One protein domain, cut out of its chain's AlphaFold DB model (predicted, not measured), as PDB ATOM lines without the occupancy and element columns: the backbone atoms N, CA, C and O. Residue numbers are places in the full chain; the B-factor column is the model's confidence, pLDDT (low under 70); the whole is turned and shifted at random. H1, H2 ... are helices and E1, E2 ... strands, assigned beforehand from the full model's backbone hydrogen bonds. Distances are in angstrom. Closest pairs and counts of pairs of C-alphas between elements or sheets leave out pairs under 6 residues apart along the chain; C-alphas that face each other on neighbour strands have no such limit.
ATOM      1  N   GLN A  15     -44.260   6.145 -22.006       94.38
ATOM      2  CA  GLN A  15     -43.652   5.418 -20.892       94.38
ATOM      3  C   GLN A  15     -42.574   4.456 -21.394       94.38
ATOM      4  O   GLN A  15     -41.475   4.435 -20.843       94.38
ATOM      5  N   LEU A  16     -42.871   3.711 -22.466       93.00
ATOM      6  CA  LEU A  16     -41.912   2.794 -23.074       93.00
ATOM      7  C   LEU A  16     -40.711   3.549 -23.649       93.00
ATOM      8  O   LEU A  16     -39.574   3.176 -23.372       93.00
ATOM      9  N   LYS A  17     -40.959   4.649 -24.374       94.94
ATOM     10  CA  LYS A  17     -39.901   5.526 -24.889       94.94
ATOM     11  C   LYS A  17     -38.960   5.985 -23.773       94.94
ATOM     12  O   LYS A  17     -37.749   5.843 -23.913       94.94
ATOM     13  N   SER A  18     -39.497   6.509 -22.669       95.19
ATOM     14  CA  SER A  18     -38.673   6.966 -21.544       95.19
ATOM     15  C   SER A  18     -37.879   5.826 -20.903       95.19
ATOM     16  O   SER A  18     -36.715   6.019 -20.574       95.19
ATOM     17  N   ALA A  19     -38.475   4.637 -20.748       94.62
ATOM     18  CA  ALA A  19     -37.777   3.474 -20.201       94.62
ATOM     19  C   ALA A  19     -36.598   3.039 -21.090       94.62
ATOM     20  O   ALA A  19     -35.496   2.845 -20.584       94.62
ATOM     21  N   ILE A  20     -36.819   2.960 -22.407       95.12
ATOM     22  CA  ILE A  20     -35.792   2.601 -23.393       95.12
ATOM     23  C   ILE A  20     -34.650   3.620 -23.385       95.12
ATOM     24  O   ILE A  20     -33.494   3.231 -23.244       95.12
ATOM     25  N   ILE A  21     -34.961   4.916 -23.502       95.38
ATOM     26  CA  ILE A  21     -33.935   5.969 -23.537       95.38
ATOM     27  C   ILE A  21     -33.105   5.949 -22.251       95.38
ATOM     28  O   ILE A  21     -31.879   5.940 -22.323       95.38
ATOM     29  N   ASN A  22     -33.752   5.861 -21.085       95.25
ATOM     30  CA  ASN A  22     -33.048   5.826 -19.803       95.25
ATOM     31  C   ASN A  22     -32.080   4.635 -19.702       95.25
ATOM     32  O   ASN A  22     -30.964   4.799 -19.209       95.25
ATOM     33  N   GLU A  23     -32.489   3.450 -20.166       94.81
ATOM     34  CA  GLU A  23     -31.635   2.258 -20.143       94.81
ATOM     35  C   GLU A  23     -30.467   2.376 -21.133       94.81
ATOM     36  O   GLU A  23     -29.324   2.087 -20.768       94.81
ATOM     37  N   MET A  24     -30.723   2.853 -22.358       95.62
ATOM     38  CA  MET A  24     -29.676   3.104 -23.355       95.62
ATOM     39  C   MET A  24     -28.644   4.106 -22.830       95.62
ATOM     40  O   MET A  24     -27.443   3.849 -22.895       95.62
ATOM     41  N   GLU A  25     -29.095   5.216 -22.247       95.62
ATOM     42  CA  GLU A  25     -28.206   6.209 -21.646       95.62
ATOM     43  C   GLU A  25     -27.432   5.657 -20.440       95.62
ATOM     44  O   GLU A  25     -26.270   6.005 -20.233       95.62
ATOM     45  N   GLN A  26     -28.056   4.814 -19.612       94.81
ATOM     46  CA  GLN A  26     -27.369   4.174 -18.490       94.81
ATOM     47  C   GLN A  26     -26.255   3.248 -18.985       94.81
ATOM     48  O   GLN A  26     -25.146   3.304 -18.448       94.81
ATOM     49  N   LYS A  27     -26.526   2.439 -20.015       94.62
ATOM     50  CA  LYS A  27     -25.516   1.585 -20.654       94.62
ATOM     51  C   LYS A  27     -24.396   2.425 -21.245       94.62
ATOM     52  O   LYS A  27     -23.238   2.168 -20.935       94.62
ATOM     53  N   LEU A  28     -24.739   3.475 -21.986       94.88
ATOM     54  CA  LEU A  28     -23.784   4.409 -22.577       94.88
ATOM     55  C   LEU A  28     -22.848   5.016 -21.517       94.88
ATOM     56  O   LEU A  28     -21.634   4.974 -21.680       94.88
ATOM     57  N   ARG A  29     -23.394   5.482 -20.383       94.56
ATOM     58  CA  ARG A  29     -22.606   6.006 -19.247       94.56
ATOM     59  C   ARG A  29     -21.722   4.956 -18.565       94.56
ATOM     60  O   ARG A  29     -20.763   5.327 -17.895       94.56
ATOM     61  N   SER A  30     -22.057   3.671 -18.685       94.88
ATOM     62  CA  SER A  30     -21.281   2.572 -18.095       94.88
ATOM     63  C   SER A  30     -20.107   2.117 -18.964       94.88
ATOM     64  O   SER A  30     -19.223   1.412 -18.473       94.88
ATOM     65  N   LEU A  31     -20.076   2.518 -20.240       95.62
ATOM     66  CA  LEU A  31     -18.994   2.164 -21.147       95.62
ATOM     67  C   LEU A  31     -17.708   2.901 -20.761       95.62
ATOM     68  O   LEU A  31     -17.696   4.111 -20.552       95.62
ATOM     69  N   ASN A  32     -16.594   2.170 -20.729       95.75
ATOM     70  CA  ASN A  32     -15.264   2.755 -20.613       95.75
ATOM     71  C   ASN A  32     -14.574   2.686 -21.979       95.75
ATOM     72  O   ASN A  32     -14.044   1.631 -22.343       95.75
ATOM     73  N   LEU A  33     -14.602   3.789 -22.733       97.75
ATOM     74  CA  LEU A  33     -14.082   3.863 -24.105       97.75
ATOM     75  C   LEU A  33     -12.986   4.917 -24.311       97.75
ATOM     76  O   LEU A  33     -12.532   5.077 -25.437       97.75
ATOM     77  N   ASN A  34     -12.490   5.572 -23.256       97.00
ATOM     78  CA  ASN A  34     -11.454   6.606 -23.395       97.00
ATOM     79  C   ASN A  34     -10.197   6.065 -24.088       97.00
ATOM     80  O   ASN A  34      -9.737   6.624 -25.070       97.00
ATOM     81  N   GLU A  35      -9.684   4.924 -23.625       98.00
ATOM     82  CA  GLU A  35      -8.499   4.286 -24.205       98.00
ATOM     83  C   GLU A  35      -8.680   3.915 -25.695       98.00
ATOM     84  O   GLU A  35      -7.854   4.342 -26.507       98.00
ATOM     85  N   PRO A  36      -9.737   3.179 -26.114       98.00
ATOM     86  CA  PRO A  36      -9.923   2.889 -27.532       98.00
ATOM     87  C   PRO A  36     -10.250   4.134 -28.369       98.00
ATOM     88  O   PRO A  36      -9.822   4.192 -29.518       98.00
ATOM     89  N   TYR A  37     -10.938   5.145 -27.825       98.50
ATOM     90  CA  TYR A  37     -11.165   6.424 -28.510       98.50
ATOM     91  C   TYR A  37      -9.871   7.200 -28.728       98.50
ATOM     92  O   TYR A  37      -9.626   7.648 -29.846       98.50
ATOM     93  N   SER A  38      -9.018   7.290 -27.708       98.19
ATOM     94  CA  SER A  38      -7.707   7.929 -27.805       98.19
ATOM     95  C   SER A  38      -6.858   7.257 -28.878       98.19
ATOM     96  O   SER A  38      -6.360   7.908 -29.797       98.19
ATOM     97  N   ARG A  39      -6.792   5.919 -28.845       98.06
ATOM     98  CA  ARG A  39      -6.061   5.156 -29.857       98.06
ATOM     99  C   ARG A  39      -6.648   5.358 -31.254       98.06
ATOM    100  O   ARG A  39      -5.889   5.474 -32.212       98.06
ATOM    101  N   LEU A  40      -7.973   5.396 -31.390       98.12
ATOM    102  CA  LEU A  40      -8.617   5.559 -32.690       98.12
ATOM    103  C   LEU A  40      -8.445   6.975 -33.253       98.12
ATOM    104  O   LEU A  40      -8.236   7.094 -34.457       98.12
ATOM    105  N   ASN A  41      -8.464   8.013 -32.406       98.31
ATOM    106  CA  ASN A  41      -8.163   9.396 -32.793       98.31
ATOM    107  C   ASN A  41      -6.825   9.479 -33.546       98.31
ATOM    108  O   ASN A  41      -6.755  10.134 -34.586       98.31
ATOM    109  N   ASP A  42      -5.796   8.794 -33.035       97.81
ATOM    110  CA  ASP A  42      -4.466   8.747 -33.650       97.81
ATOM    111  C   ASP A  42      -4.467   7.946 -34.959       97.81
ATOM    112  O   ASP A  42      -3.861   8.365 -35.943       97.81
ATOM    113  N   VAL A  43      -5.153   6.797 -34.990       97.69
ATOM    114  CA  VAL A  43      -5.179   5.911 -36.168       97.69
ATOM    115  C   VAL A  43      -5.866   6.561 -37.366       97.69
ATOM    116  O   VAL A  43      -5.398   6.387 -38.489       97.69
ATOM    117  N   VAL A  44      -6.962   7.294 -37.147       97.38
ATOM    118  CA  VAL A  44      -7.700   7.964 -38.236       97.38
ATOM    119  C   VAL A  44      -7.288   9.417 -38.449       97.38
ATOM    120  O   VAL A  44      -7.881  10.088 -39.290       97.38
ATOM    121  N   ASP A  45      -6.318   9.904 -37.673       97.31
ATOM    122  CA  ASP A  45      -5.868  11.296 -37.670       97.31
ATOM    123  C   ASP A  45      -7.038  12.300 -37.630       97.31
ATOM    124  O   ASP A  45      -7.162  13.213 -38.452       97.31
ATOM    125  N   ILE A  46      -7.950  12.114 -36.665       96.94
ATOM    126  CA  ILE A  46      -9.241  12.830 -36.645       96.94
ATOM    127  C   ILE A  46      -9.094  14.357 -36.635       96.94
ATOM    128  O   ILE A  46      -9.962  15.069 -37.137       96.94
ATOM    129  N   LYS A  47      -7.988  14.880 -36.098       96.25
ATOM    130  CA  LYS A  47      -7.721  16.324 -36.031       96.25
ATOM    131  C   LYS A  47      -7.580  16.963 -37.411       96.25
ATOM    132  O   LYS A  47      -7.838  18.157 -37.533       96.25
ATOM    133  N   HIS A  48      -7.197  16.186 -38.421       96.88
ATOM    134  CA  HIS A  48      -7.082  16.626 -39.812       96.88
ATOM    135  C   HIS A  48      -8.206  16.063 -40.699       96.88
ATOM    136  O   HIS A  48      -8.200  16.262 -41.914       96.88
ATOM    137  N   ALA A  49      -9.185  15.363 -40.119       95.88
ATOM    138  CA  ALA A  49     -10.331  14.845 -40.851       95.88
ATOM    139  C   ALA A  49     -11.387  15.937 -41.096       95.88
ATOM    140  O   ALA A  49     -11.618  16.813 -40.261       95.88
ATOM    141  N   MET A  50     -12.120  15.821 -42.207       96.00
ATOM    142  CA  MET A  50     -13.189  16.762 -42.583       96.00
ATOM    143  C   MET A  50     -14.248  16.943 -41.480       96.00
ATOM    144  O   MET A  50     -14.769  18.039 -41.303       96.00
ATOM    145  N   ILE A  51     -14.536  15.897 -40.699       94.19
ATOM    146  CA  ILE A  51     -15.505  15.952 -39.593       94.19
ATOM    147  C   ILE A  51     -15.064  16.899 -38.459       94.19
ATOM    148  O   ILE A  51     -15.899  17.532 -37.812       94.19
ATOM    149  N   CYS A  52     -13.755  17.071 -38.249       96.06
ATOM    150  CA  CYS A  52     -13.230  18.061 -37.314       96.06
ATOM    151  C   CYS A  52     -13.393  19.484 -37.869       96.06
ATOM    152  O   CYS A  52     -13.760  20.408 -37.139       96.06
ATOM    153  N   GLU A  53     -13.183  19.676 -39.172       95.19
ATOM    154  CA  GLU A  53     -13.335  20.984 -39.811       95.19
ATOM    155  C   GLU A  53     -14.798  21.441 -39.872       95.19
ATOM    156  O   GLU A  53     -15.094  22.592 -39.528       95.19
ATOM    157  N   VAL A  54     -15.703  20.544 -40.273       93.88
ATOM    158  CA  VAL A  54     -17.120  20.835 -40.539       93.88
ATOM    159  C   VAL A  54     -17.958  20.720 -39.267       93.88
ATOM    160  O   VAL A  54     -18.559  21.706 -38.843       93.88
ATOM    161  N   ASP A  55     -17.940  19.554 -38.619       90.25
ATOM    162  CA  ASP A  55     -18.832  19.227 -37.495       90.25
ATOM    163  C   ASP A  55     -18.195  19.484 -36.120       90.25
ATOM    164  O   ASP A  55     -18.835  19.310 -35.083       90.25
ATOM    165  N   LYS A  56     -16.929  19.925 -36.092       93.12
ATOM    166  CA  LYS A  56     -16.145  20.209 -34.873       93.12
ATOM    167  C   LYS A  56     -15.928  18.993 -33.966       93.12
ATOM    168  O   LYS A  56     -15.560  19.149 -32.800       93.12
ATOM    169  N   ILE A  57     -16.081  17.782 -34.506       93.50
ATOM    170  CA  ILE A  57     -15.735  16.530 -33.824       93.50
ATOM    171  C   ILE A  57     -14.261  16.232 -34.108       93.50
ATOM    172  O   ILE A  57     -13.915  15.632 -35.118       93.50
ATOM    173  N   CYS A  58     -13.387  16.698 -33.218       95.88
ATOM    174  CA  CYS A  58     -11.928  16.593 -33.365       95.88
ATOM    175  C   CYS A  58     -11.271  15.629 -32.367       95.88
ATOM    176  O   CYS A  58     -10.050  15.496 -32.350       95.88
ATOM    177  N   ASP A  59     -12.066  15.043 -31.473       97.25
ATOM    178  CA  ASP A  59     -11.618  14.153 -30.406       97.25
ATOM    179  C   ASP A  59     -12.807  13.299 -29.944       97.25
ATOM    180  O   ASP A  59     -13.767  13.823 -29.362       97.25
ATOM    181  N   PHE A  60     -12.752  11.993 -30.207       97.38
ATOM    182  CA  PHE A  60     -13.803  11.056 -29.812       97.38
ATOM    183  C   PHE A  60     -13.985  10.956 -28.289       97.38
ATOM    184  O   PHE A  60     -15.091  10.667 -27.844       97.38
ATOM    185  N   GLU A  61     -12.958  11.245 -27.479       96.31
ATOM    186  CA  GLU A  61     -13.047  11.205 -26.009       96.31
ATOM    187  C   GLU A  61     -13.879  12.362 -25.438       96.31
ATOM    188  O   GLU A  61     -14.441  12.259 -24.346       96.31
ATOM    189  N   ARG A  62     -13.938  13.490 -26.156       92.75
ATOM    190  CA  ARG A  62     -14.610  14.720 -25.697       92.75
ATOM    191  C   ARG A  62     -15.973  14.933 -26.330       92.75
ATOM    192  O   ARG A  62     -16.788  15.677 -25.777       92.75
ATOM    193  N   ALA A  63     -16.195  14.350 -27.505       89.81
ATOM    194  CA  ALA A  63     -17.482  14.395 -28.170       89.81
ATOM    195  C   ALA A  63     -18.550  13.688 -27.319       89.81
ATOM    196  O   ALA A  63     -18.251  12.807 -26.516       89.81
ATOM    197  N   LYS A  64     -19.805  14.113 -27.470       91.88
ATOM    198  CA  LYS A  64     -20.928  13.550 -26.720       91.88
ATOM    199  C   LYS A  64     -21.749  12.642 -27.610       91.88
ATOM    200  O   LYS A  64     -21.961  12.944 -28.780       91.88
ATOM    201  N   ASP A  65     -22.195  11.553 -27.012       95.12
ATOM    202  CA  ASP A  65     -23.171  10.647 -27.584       95.12
ATOM    203  C   ASP A  65     -24.581  11.055 -27.148       95.12
ATOM    204  O   ASP A  65     -24.817  11.333 -25.970       95.12
ATOM    205  N   ASP A  66     -25.517  11.030 -28.091       93.94
ATOM    206  CA  ASP A  66     -26.940  11.260 -27.884       93.94
ATOM    207  C   ASP A  66     -27.736  10.034 -28.340       93.94
ATOM    208  O   ASP A  66     -27.568   9.524 -29.454       93.94
ATOM    209  N   VAL A  67     -28.647   9.563 -27.490       94.94
ATOM    210  CA  VAL A  67     -29.557   8.471 -27.848       94.94
ATOM    211  C   VAL A  67     -30.574   8.969 -28.871       94.94
ATOM    212  O   VAL A  67     -31.304   9.936 -28.646       94.94
ATOM    213  N   PHE A  68     -30.668   8.258 -29.989       94.12
ATOM    214  CA  PHE A  68     -31.645   8.507 -31.035       94.12
ATOM    215  C   PHE A  68     -32.810   7.520 -30.935       94.12
ATOM    216  O   PHE A  68     -32.632   6.301 -30.999       94.12
ATOM    217  N   TYR A  69     -34.018   8.072 -30.813       94.25
ATOM    218  CA  TYR A  69     -35.268   7.320 -30.759       94.25
ATOM    219  C   TYR A  69     -36.318   7.976 -31.656       94.25
ATOM    220  O   TYR A  69     -36.829   9.059 -31.347       94.25
ATOM    221  N   GLU A  70     -36.706   7.278 -32.720       94.81
ATOM    222  CA  GLU A  70     -37.757   7.693 -33.648       94.81
ATOM    223  C   GLU A  70     -38.583   6.476 -34.082       94.81
ATOM    224  O   GLU A  70     -38.047   5.409 -34.380       94.81
ATOM    225  N   ILE A  71     -39.908   6.631 -34.115       95.50
ATOM    226  CA  ILE A  71     -40.818   5.578 -34.581       95.50
ATOM    227  C   ILE A  71     -40.532   5.288 -36.057       95.50
ATOM    228  O   ILE A  71     -40.383   6.200 -36.865       95.50
ATOM    229  N   GLY A  72     -40.485   4.010 -36.421       95.88
ATOM    230  CA  GLY A  72     -40.169   3.586 -37.781       95.88
ATOM    231  C   GLY A  72     -38.672   3.561 -38.096       95.88
ATOM    232  O   GLY A  72     -38.304   3.183 -39.209       95.88
ATOM    233  N   LYS A  73     -37.814   3.931 -37.137       95.81
ATOM    234  CA  LYS A  73     -36.353   3.895 -37.255       95.81
ATOM    235  C   LYS A  73     -35.750   2.906 -36.267       95.81
ATOM    236  O   LYS A  73     -36.391   2.498 -35.298       95.81
ATOM    237  N   GLU A  74     -34.516   2.503 -36.539       93.69
ATOM    238  CA  GLU A  74     -33.735   1.719 -35.588       93.69
ATOM    239  C   GLU A  74     -33.326   2.586 -34.391       93.69
ATOM    240  O   GLU A  74     -33.047   3.778 -34.571       93.69
ATOM    241  N   PRO A  75     -33.239   2.005 -33.180       92.25
ATOM    242  CA  PRO A  75     -32.556   2.658 -32.072       92.25
ATOM    243  C   PRO A  75     -31.093   2.909 -32.449       92.25
ATOM    244  O   PRO A  75     -30.405   2.040 -33.004       92.25
ATOM    245  N   ASN A  76     -30.602   4.110 -32.158       93.94
ATOM    246  CA  ASN A  76     -29.243   4.483 -32.525       93.94
ATOM    247  C   ASN A  76     -28.590   5.390 -31.480       93.94
ATOM    248  O   ASN A  76     -29.249   5.883 -30.563       93.94
ATOM    249  N   VAL A  77     -27.286   5.590 -31.627       94.38
ATOM    250  CA  VAL A  77     -26.496   6.546 -30.854       94.38
ATOM    251  C   VAL A  77     -25.792   7.462 -31.845       94.38
ATOM    252  O   VAL A  77     -24.978   7.007 -32.650       94.38
ATOM    253  N   ASN A  78     -26.136   8.744 -31.800       93.38
ATOM    254  CA  ASN A  78     -25.491   9.774 -32.601       93.38
ATOM    255  C   ASN A  78     -24.312  10.329 -31.806       93.38
ATOM    256  O   ASN A  78     -24.508  10.776 -30.684       93.38
ATOM    257  N   GLY A  79     -23.112  10.324 -32.380       93.44
ATOM    258  CA  GLY A  79     -21.913  10.796 -31.689       93.44
ATOM    259  C   GLY A  79     -20.718   9.860 -31.869       93.44
ATOM    260  O   GLY A  79     -20.708   9.053 -32.812       93.44
ATOM    261  N   PRO A  80     -19.683   9.981 -31.016       95.88
ATOM    262  CA  PRO A  80     -18.459   9.203 -31.147       95.88
ATOM    263  C   PRO A  80     -18.712   7.694 -31.142       95.88
ATOM    264  O   PRO A  80     -18.095   7.008 -31.952       95.88
ATOM    265  N   LEU A  81     -19.642   7.148 -30.354       97.69
ATOM    266  CA  LEU A  81     -19.887   5.702 -30.328       97.69
ATOM    267  C   LEU A  81     -20.393   5.170 -31.674       97.69
ATOM    268  O   LEU A  81     -19.974   4.100 -32.112       97.69
ATOM    269  N   GLY A  82     -21.285   5.900 -32.347       96.44
ATOM    270  CA  GLY A  82     -21.788   5.519 -33.672       96.44
ATOM    271  C   GLY A  82     -20.723   5.646 -34.767       96.44
ATOM    272  O   GLY A  82     -20.550   4.740 -35.590       96.44
ATOM    273  N   LEU A  83     -19.972   6.751 -34.753       96.50
ATOM    274  CA  LEU A  83     -18.906   7.021 -35.723       96.50
ATOM    275  C   LEU A  83     -17.767   6.007 -35.604       96.50
ATOM    276  O   LEU A  83     -17.374   5.380 -36.586       96.50
ATOM    277  N   THR A  84     -17.268   5.809 -34.387       97.94
ATOM    278  CA  THR A  84     -16.157   4.894 -34.119       97.94
ATOM    279  C   THR A  84     -16.551   3.436 -34.331       97.94
ATOM    280  O   THR A  84     -15.736   2.680 -34.852       97.94
ATOM    281  N   ASN A  85     -17.797   3.042 -34.034       97.88
ATOM    282  CA  ASN A  85     -18.311   1.725 -34.418       97.88
ATOM    283  C   ASN A  85     -18.197   1.509 -35.928       97.88
ATOM    284  O   ASN A  85     -17.686   0.482 -36.350       97.88
ATOM    285  N   SER A  86     -18.615   2.491 -36.731       97.44
ATOM    286  CA  SER A  86     -18.565   2.391 -38.197       97.44
ATOM    287  C   SER A  86     -17.128   2.263 -38.721       97.44
ATOM    288  O   SER A  86     -16.866   1.499 -39.646       97.44
ATOM    289  N   ILE A  87     -16.182   2.982 -38.110       98.12
ATOM    290  CA  ILE A  87     -14.756   2.907 -38.460       98.12
ATOM    291  C   ILE A  87     -14.177   1.533 -38.102       98.12
ATOM    292  O   ILE A  87     -13.525   0.901 -38.931       98.12
ATOM    293  N   VAL A  88     -14.403   1.067 -36.870       98.25
ATOM    294  CA  VAL A  88     -13.861  -0.216 -36.407       98.25
ATOM    295  C   VAL A  88     -14.491  -1.379 -37.167       98.25
ATOM    296  O   VAL A  88     -13.777  -2.309 -37.524       98.25
ATOM    297  N   ASP A  89     -15.785  -1.316 -37.475       97.69
ATOM    298  CA  ASP A  89     -16.453  -2.315 -38.310       97.69
ATOM    299  C   ASP A  89     -15.791  -2.412 -39.693       97.69
ATOM    300  O   ASP A  89     -15.433  -3.500 -40.140       97.69
ATOM    301  N   ALA A  90     -15.468  -1.275 -40.323       98.12
ATOM    302  CA  ALA A  90     -14.709  -1.266 -41.574       98.12
ATOM    303  C   ALA A  90     -13.310  -1.900 -41.426       98.12
ATOM    304  O   ALA A  90     -12.863  -2.626 -42.318       98.12
ATOM    305  N   PHE A  91     -12.620  -1.682 -40.300       98.12
ATOM    306  CA  PHE A  91     -11.341  -2.345 -40.025       98.12
ATOM    307  C   PHE A  91     -11.507  -3.863 -39.902       98.12
ATOM    308  O   PHE A  91     -10.752  -4.612 -40.526       98.12
ATOM    309  N   ILE A  92     -12.514  -4.322 -39.158       97.38
ATOM    310  CA  ILE A  92     -12.814  -5.747 -38.985       97.38
ATOM    311  C   ILE A  92     -13.156  -6.385 -40.342       97.38
ATOM    312  O   ILE A  92     -12.560  -7.401 -40.704       97.38
ATOM    313  N   MET A  93     -14.029  -5.759 -41.134       97.69
ATOM    314  CA  MET A  93     -14.400  -6.255 -42.464       97.69
ATOM    315  C   MET A  93     -13.200  -6.311 -43.413       97.69
ATOM    316  O   MET A  93     -13.013  -7.316 -44.094       97.69
ATOM    317  N   SER A  94     -12.328  -5.296 -43.410       98.00
ATOM    318  CA  SER A  94     -11.099  -5.313 -44.220       98.00
ATOM    319  C   SER A  94     -10.175  -6.484 -43.861       98.00
ATOM    320  O   SER A  94      -9.519  -7.068 -44.727       98.00
ATOM    321  N   TYR A  95     -10.146  -6.874 -42.583       98.06
ATOM    322  CA  TYR A  95      -9.386  -8.032 -42.141       98.06
ATOM    323  C   TYR A  95     -10.001  -9.343 -42.638       98.06
ATOM    324  O   TYR A  95      -9.253 -10.209 -43.102       98.06
ATOM    325  N   TYR A  96     -11.325  -9.495 -42.550       97.81
ATOM    326  CA  TYR A  96     -12.024 -10.692 -43.029       97.81
ATOM    327  C   TYR A  96     -11.991 -10.837 -44.547       97.81
ATOM    328  O   TYR A  96     -11.868 -11.955 -45.030       97.81
ATOM    329  N   GLU A  97     -11.970  -9.727 -45.283       97.56
ATOM    330  CA  GLU A  97     -11.778  -9.711 -46.741       97.56
ATOM    331  C   GLU A  97     -10.371 -10.183 -47.165       97.56
ATOM    332  O   GLU A  97     -10.068 -10.321 -48.346       97.56
ATOM    333  N   GLY A  98      -9.466 -10.426 -46.213       97.44
ATOM    334  CA  GLY A  98      -8.120 -10.900 -46.519       97.44
ATOM    335  C   GLY A  98      -7.187  -9.806 -47.038       97.44
ATOM    336  O   GLY A  98      -6.105 -10.124 -47.535       97.44
ATOM    337  N   MET A  99      -7.540  -8.520 -46.875       98.12
ATOM    338  CA  MET A  99      -6.650  -7.406 -47.231       98.12
ATOM    339  C   MET A  99      -5.293  -7.544 -46.536       98.12
ATOM    340  O   MET A  99      -5.190  -8.131 -45.450       98.12
ATOM    341  N   ASN A 100      -4.236  -6.989 -47.138       97.44
ATOM    342  CA  ASN A 100      -2.908  -7.026 -46.535       97.44
ATOM    343  C   ASN A 100      -2.954  -6.401 -45.130       97.44
ATOM    344  O   ASN A 100      -3.623  -5.397 -44.898       97.44
ATOM    345  N   ILE A 101      -2.244  -6.998 -44.173       95.62
ATOM    346  CA  ILE A 101      -2.256  -6.563 -42.771       95.62
ATOM    347  C   ILE A 101      -1.674  -5.152 -42.578       95.62
ATOM    348  O   ILE A 101      -1.831  -4.544 -41.522       95.62
ATOM    349  N   THR A 102      -0.972  -4.622 -43.581       96.94
ATOM    350  CA  THR A 102      -0.542  -3.220 -43.639       96.94
ATOM    351  C   THR A 102      -1.652  -2.259 -44.036       96.94
ATOM    352  O   THR A 102      -1.537  -1.081 -43.722       96.94
ATOM    353  N   ASP A 103      -2.708  -2.748 -44.679       97.19
ATOM    354  CA  ASP A 103      -3.809  -1.936 -45.199       97.19
ATOM    355  C   ASP A 103      -5.010  -1.965 -44.241       97.19
ATOM    356  O   ASP A 103      -5.719  -0.971 -44.101       97.19
ATOM    357  N   VAL A 104      -5.190  -3.067 -43.500       97.50
ATOM    358  CA  VAL A 104      -6.162  -3.176 -42.398       97.50
ATOM    359  C   VAL A 104      -5.833  -2.144 -41.318       97.50
ATOM    360  O   VAL A 104      -4.805  -2.255 -40.645       97.50
ATOM    361  N   ALA A 105      -6.694  -1.133 -41.156       97.38
ATOM    362  CA  ALA A 105      -6.464   0.005 -40.257       97.38
ATOM    363  C   ALA A 105      -5.073   0.652 -40.444       97.38
ATOM    364  O   ALA A 105      -4.423   1.053 -39.471       97.38
ATOM    365  N   TRP A 106      -4.558   0.654 -41.680       97.56
ATOM    366  CA  TRP A 106      -3.188   1.075 -42.014       97.56
ATOM    367  C   TRP A 106      -2.105   0.402 -41.153       97.56
ATOM    368  O   TRP A 106      -1.073   0.992 -40.829       97.56
ATOM    369  N   GLY A 107      -2.349  -0.840 -40.733       96.88
ATOM    370  CA  GLY A 107      -1.423  -1.604 -39.914       96.88
ATOM    371  C   GLY A 107      -1.503  -1.367 -38.413       96.88
ATOM    372  O   GLY A 107      -0.598  -1.812 -37.710       96.88
ATOM    373  N   ASN A 108      -2.553  -0.710 -37.921       97.25
ATOM    374  CA  ASN A 108      -2.737  -0.418 -36.495       97.25
ATOM    375  C   ASN A 108      -3.652  -1.412 -35.761       97.25
ATOM    376  O   ASN A 108      -4.029  -1.158 -34.624       97.25
ATOM    377  N   MET A 109      -4.051  -2.514 -36.404       94.88
ATOM    378  CA  MET A 109      -4.912  -3.545 -35.808       94.88
ATOM    379  C   MET A 109      -4.372  -4.948 -36.118       94.88
ATOM    380  O   MET A 109      -4.966  -5.738 -36.859       94.88
ATOM    381  N   ARG A 110      -3.187  -5.248 -35.582       91.12
ATOM    382  CA  ARG A 110      -2.417  -6.467 -35.871       91.12
ATOM    383  C   ARG A 110      -2.360  -7.426 -34.694       91.12
ATOM    384  O   ARG A 110      -2.384  -8.638 -34.906       91.12
ATOM    385  N   THR A 111      -2.262  -6.905 -33.474       94.31
ATOM    386  CA  THR A 111      -2.083  -7.741 -32.278       94.31
ATOM    387  C   THR A 111      -3.412  -8.084 -31.621       94.31
ATOM    388  O   THR A 111      -4.410  -7.380 -31.777       94.31
ATOM    389  N   SER A 112      -3.441  -9.169 -30.847       94.56
ATOM    390  CA  SER A 112      -4.625  -9.548 -30.071       94.56
ATOM    391  C   SER A 112      -5.056  -8.441 -29.103       94.56
ATOM    392  O   SER A 112      -6.246  -8.284 -28.844       94.56
ATOM    393  N   GLU A 113      -4.118  -7.651 -28.584       96.50
ATOM    394  CA  GLU A 113      -4.382  -6.504 -27.714       96.50
ATOM    395  C   GLU A 113      -5.121  -5.389 -28.462       96.50
ATOM    396  O   GLU A 113      -6.129  -4.898 -27.960       96.50
ATOM    397  N   GLU A 114      -4.693  -5.041 -29.680       96.12
ATOM    398  CA  GLU A 114      -5.375  -4.043 -30.519       96.12
ATOM    399  C   GLU A 114      -6.774  -4.520 -30.928       96.12
ATOM    400  O   GLU A 114      -7.739  -3.757 -30.864       96.12
ATOM    401  N   TRP A 115      -6.915  -5.807 -31.264       96.44
ATOM    402  CA  TRP A 115      -8.216  -6.419 -31.540       96.44
ATOM    403  C   TRP A 115      -9.165  -6.325 -30.342       96.44
ATOM    404  O   TRP A 115     -10.317  -5.907 -30.492       96.44
ATOM    405  N   LYS A 116      -8.690  -6.649 -29.134       96.19
ATOM    406  CA  LYS A 116      -9.479  -6.489 -27.898       96.19
ATOM    407  C   LYS A 116      -9.814  -5.027 -27.635       96.19
ATOM    408  O   LYS A 116     -10.928  -4.731 -27.216       96.19
ATOM    409  N   LEU A 117      -8.868  -4.125 -27.879       97.69
ATOM    410  CA  LEU A 117      -9.048  -2.703 -27.638       97.69
ATOM    411  C   LEU A 117     -10.149  -2.127 -28.531       97.69
ATOM    412  O   LEU A 117     -11.118  -1.581 -28.008       97.69
ATOM    413  N   PHE A 118     -10.049  -2.290 -29.853       97.62
ATOM    414  CA  PHE A 118     -11.028  -1.721 -30.782       97.62
ATOM    415  C   PHE A 118     -12.380  -2.427 -30.735       97.62
ATOM    416  O   PHE A 118     -13.412  -1.760 -30.800       97.62
ATOM    417  N   SER A 119     -12.415  -3.751 -30.543       95.94
ATOM    418  CA  SER A 119     -13.692  -4.471 -30.457       95.94
ATOM    419  C   SER A 119     -14.564  -3.992 -29.293       95.94
ATOM    420  O   SER A 119     -15.786  -4.008 -29.432       95.94
ATOM    421  N   ARG A 120     -13.997  -3.446 -28.202       97.19
ATOM    422  CA  ARG A 120     -14.778  -2.791 -27.127       97.19
ATOM    423  C   ARG A 120     -15.744  -1.729 -27.654       97.19
ATOM    424  O   ARG A 120     -16.840  -1.623 -27.115       97.19
ATOM    425  N   ILE A 121     -15.369  -0.985 -28.698       98.00
ATOM    426  CA  ILE A 121     -16.233   0.029 -29.321       98.00
ATOM    427  C   ILE A 121     -17.454  -0.643 -29.953       98.00
ATOM    428  O   ILE A 121     -18.586  -0.313 -29.607       98.00
ATOM    429  N   THR A 122     -17.230  -1.619 -30.838       96.06
ATOM    430  CA  THR A 122     -18.323  -2.318 -31.540       96.06
ATOM    431  C   THR A 122     -19.249  -3.059 -30.579       96.06
ATOM    432  O   THR A 122     -20.473  -2.968 -30.678       96.06
ATOM    433  N   ARG A 123     -18.670  -3.707 -29.561       95.38
ATOM    434  CA  ARG A 123     -19.418  -4.386 -28.501       95.38
ATOM    435  C   ARG A 123     -20.254  -3.395 -27.697       95.38
ATOM    436  O   ARG A 123     -21.444  -3.625 -27.524       95.38
ATOM    437  N   GLY A 124     -19.670  -2.269 -27.281       96.00
ATOM    438  CA  GLY A 124     -20.388  -1.211 -26.569       96.00
ATOM    439  C   GLY A 124     -21.531  -0.611 -27.392       96.00
ATOM    440  O   GLY A 124     -22.618  -0.390 -26.863       96.00
ATOM    441  N   ASN A 125     -21.331  -0.412 -28.701       96.44
ATOM    442  CA  ASN A 125     -22.377   0.070 -29.605       96.44
ATOM    443  C   ASN A 125     -23.559  -0.909 -29.679       96.44
ATOM    444  O   ASN A 125     -24.705  -0.502 -29.462       96.44
ATOM    445  N   GLN A 126     -23.287  -2.195 -29.925       94.50
ATOM    446  CA  GLN A 126     -24.321  -3.234 -29.960       94.50
ATOM    447  C   GLN A 126     -25.017  -3.390 -28.599       94.50
ATOM    448  O   GLN A 126     -26.243  -3.528 -28.543       94.50
ATOM    449  N   GLU A 127     -24.269  -3.309 -27.495       93.50
ATOM    450  CA  GLU A 127     -24.820  -3.394 -26.143       93.50
ATOM    451  C   GLU A 127     -25.803  -2.258 -25.843       93.50
ATOM    452  O   GLU A 127     -26.888  -2.512 -25.315       93.50
ATOM    453  N   VAL A 128     -25.466  -1.021 -26.215       95.38
ATOM    454  CA  VAL A 128     -26.355   0.135 -26.027       95.38
ATOM    455  C   VAL A 128     -27.586   0.041 -26.929       95.38
ATOM    456  O   VAL A 128     -28.694   0.308 -26.470       95.38
ATOM    457  N   ARG A 129     -27.419  -0.341 -28.201       93.75
ATOM    458  CA  ARG A 129     -28.509  -0.301 -29.193       93.75
ATOM    459  C   ARG A 129     -29.467  -1.482 -29.131       93.75
ATOM    460  O   ARG A 129     -30.620  -1.321 -29.515       93.75
ATOM    461  N   PHE A 130     -29.017  -2.657 -28.693       91.56
ATOM    462  CA  PHE A 130     -29.810  -3.885 -28.839       91.56
ATOM    463  C   PHE A 130     -29.813  -4.801 -27.614       91.56
ATOM    464  O   PHE A 130     -30.682  -5.666 -27.531       91.56
ATOM    465  N   ASN A 131     -28.915  -4.605 -26.642       87.62
ATOM    466  CA  ASN A 131     -28.835  -5.447 -25.444       87.62
ATOM    467  C   ASN A 131     -29.580  -4.841 -24.237       87.62
ATOM    468  O   ASN A 131     -29.066  -4.842 -23.119       87.62
ATOM    469  N   SER A 132     -30.770  -4.279 -24.460       87.19
ATOM    470  CA  SER A 132     -31.707  -3.827 -23.417       87.19
ATOM    471  C   SER A 132     -32.942  -4.707 -23.474       87.19
ATOM    472  O   SER A 132     -33.516  -4.835 -24.546       87.19
TER     473      SER A 132
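This is residues 15 to 132 of the 266 residues of the protein "Hypothetical protein" of Pieris macdunnoughi (UniProt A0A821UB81). A small hairpin, E1 and E2, sits near H1 and the last part of the long helix H6, the hub of the domain. H4 and H2 cross H6, H1 reaches beyond it, and H3 lies out on loops. The printed part has 118 residues, mostly helix: H1 H2 H3 E1 E2 H4 H5 H6 along the chain, with one antiparallel sheet, E1 - E2. It is compact, with a radius of gyration of the C-alphas of 15.1 A, yet elongated, spanning 49 by 31 by 26 A.

Find E1 at residues 66 to 68 and E2 at 76 to 78. H6, residues 112 to 130, runs 25.8 A to C-alpha 130 at (-29.810, -3.885, -28.839), with a kink of 28 degrees near residue 119. H4, residues 80 to 96, is 24.0 A long. H1 begins at C-alpha 15, (-43.652, 5.418, -20.892), and runs 22.7 A to residue 30. Look for H2 at 34 to 43, H3 at 50 to 54 and H5 at 104 to 107.

In the hairpin E1 and E2, N 66 and O 78 are 2.8 A apart, within hydrogen-bond range. The closest C-alphas of E2 and H6, Asn 76 and Arg 129, are 5.9 A apart. H6 touches H4 at a steep tilt of 54 degrees, closest at C-alphas 122 and 85, 5.0 A. With residues 124 to 129 alone it touches H1, at a shallow tilt of 15 degrees, opposite ways; C-alphas 128 and 24 are closest, 5.2 A. With 117 to 121 alone it touches H2, closest at C-alphas 117 and 36, 5.7 A. H5 touches H4, closest at C-alphas 105 and 91, 5.4 A. H3 touches no helix. In H1, H2, H3 and H4 every O i to N i+4 pair is within hydrogen-bond range; in H6 13 of 15 are, and H5 is too short for one.

The C-alphas farthest apart, Gln 15 and Asn 100, are 49.7 A apart. The link from H3 to E1 is long, with 11 residues. The printed part has no cut, and no printed residue is under 70 in pLDDT.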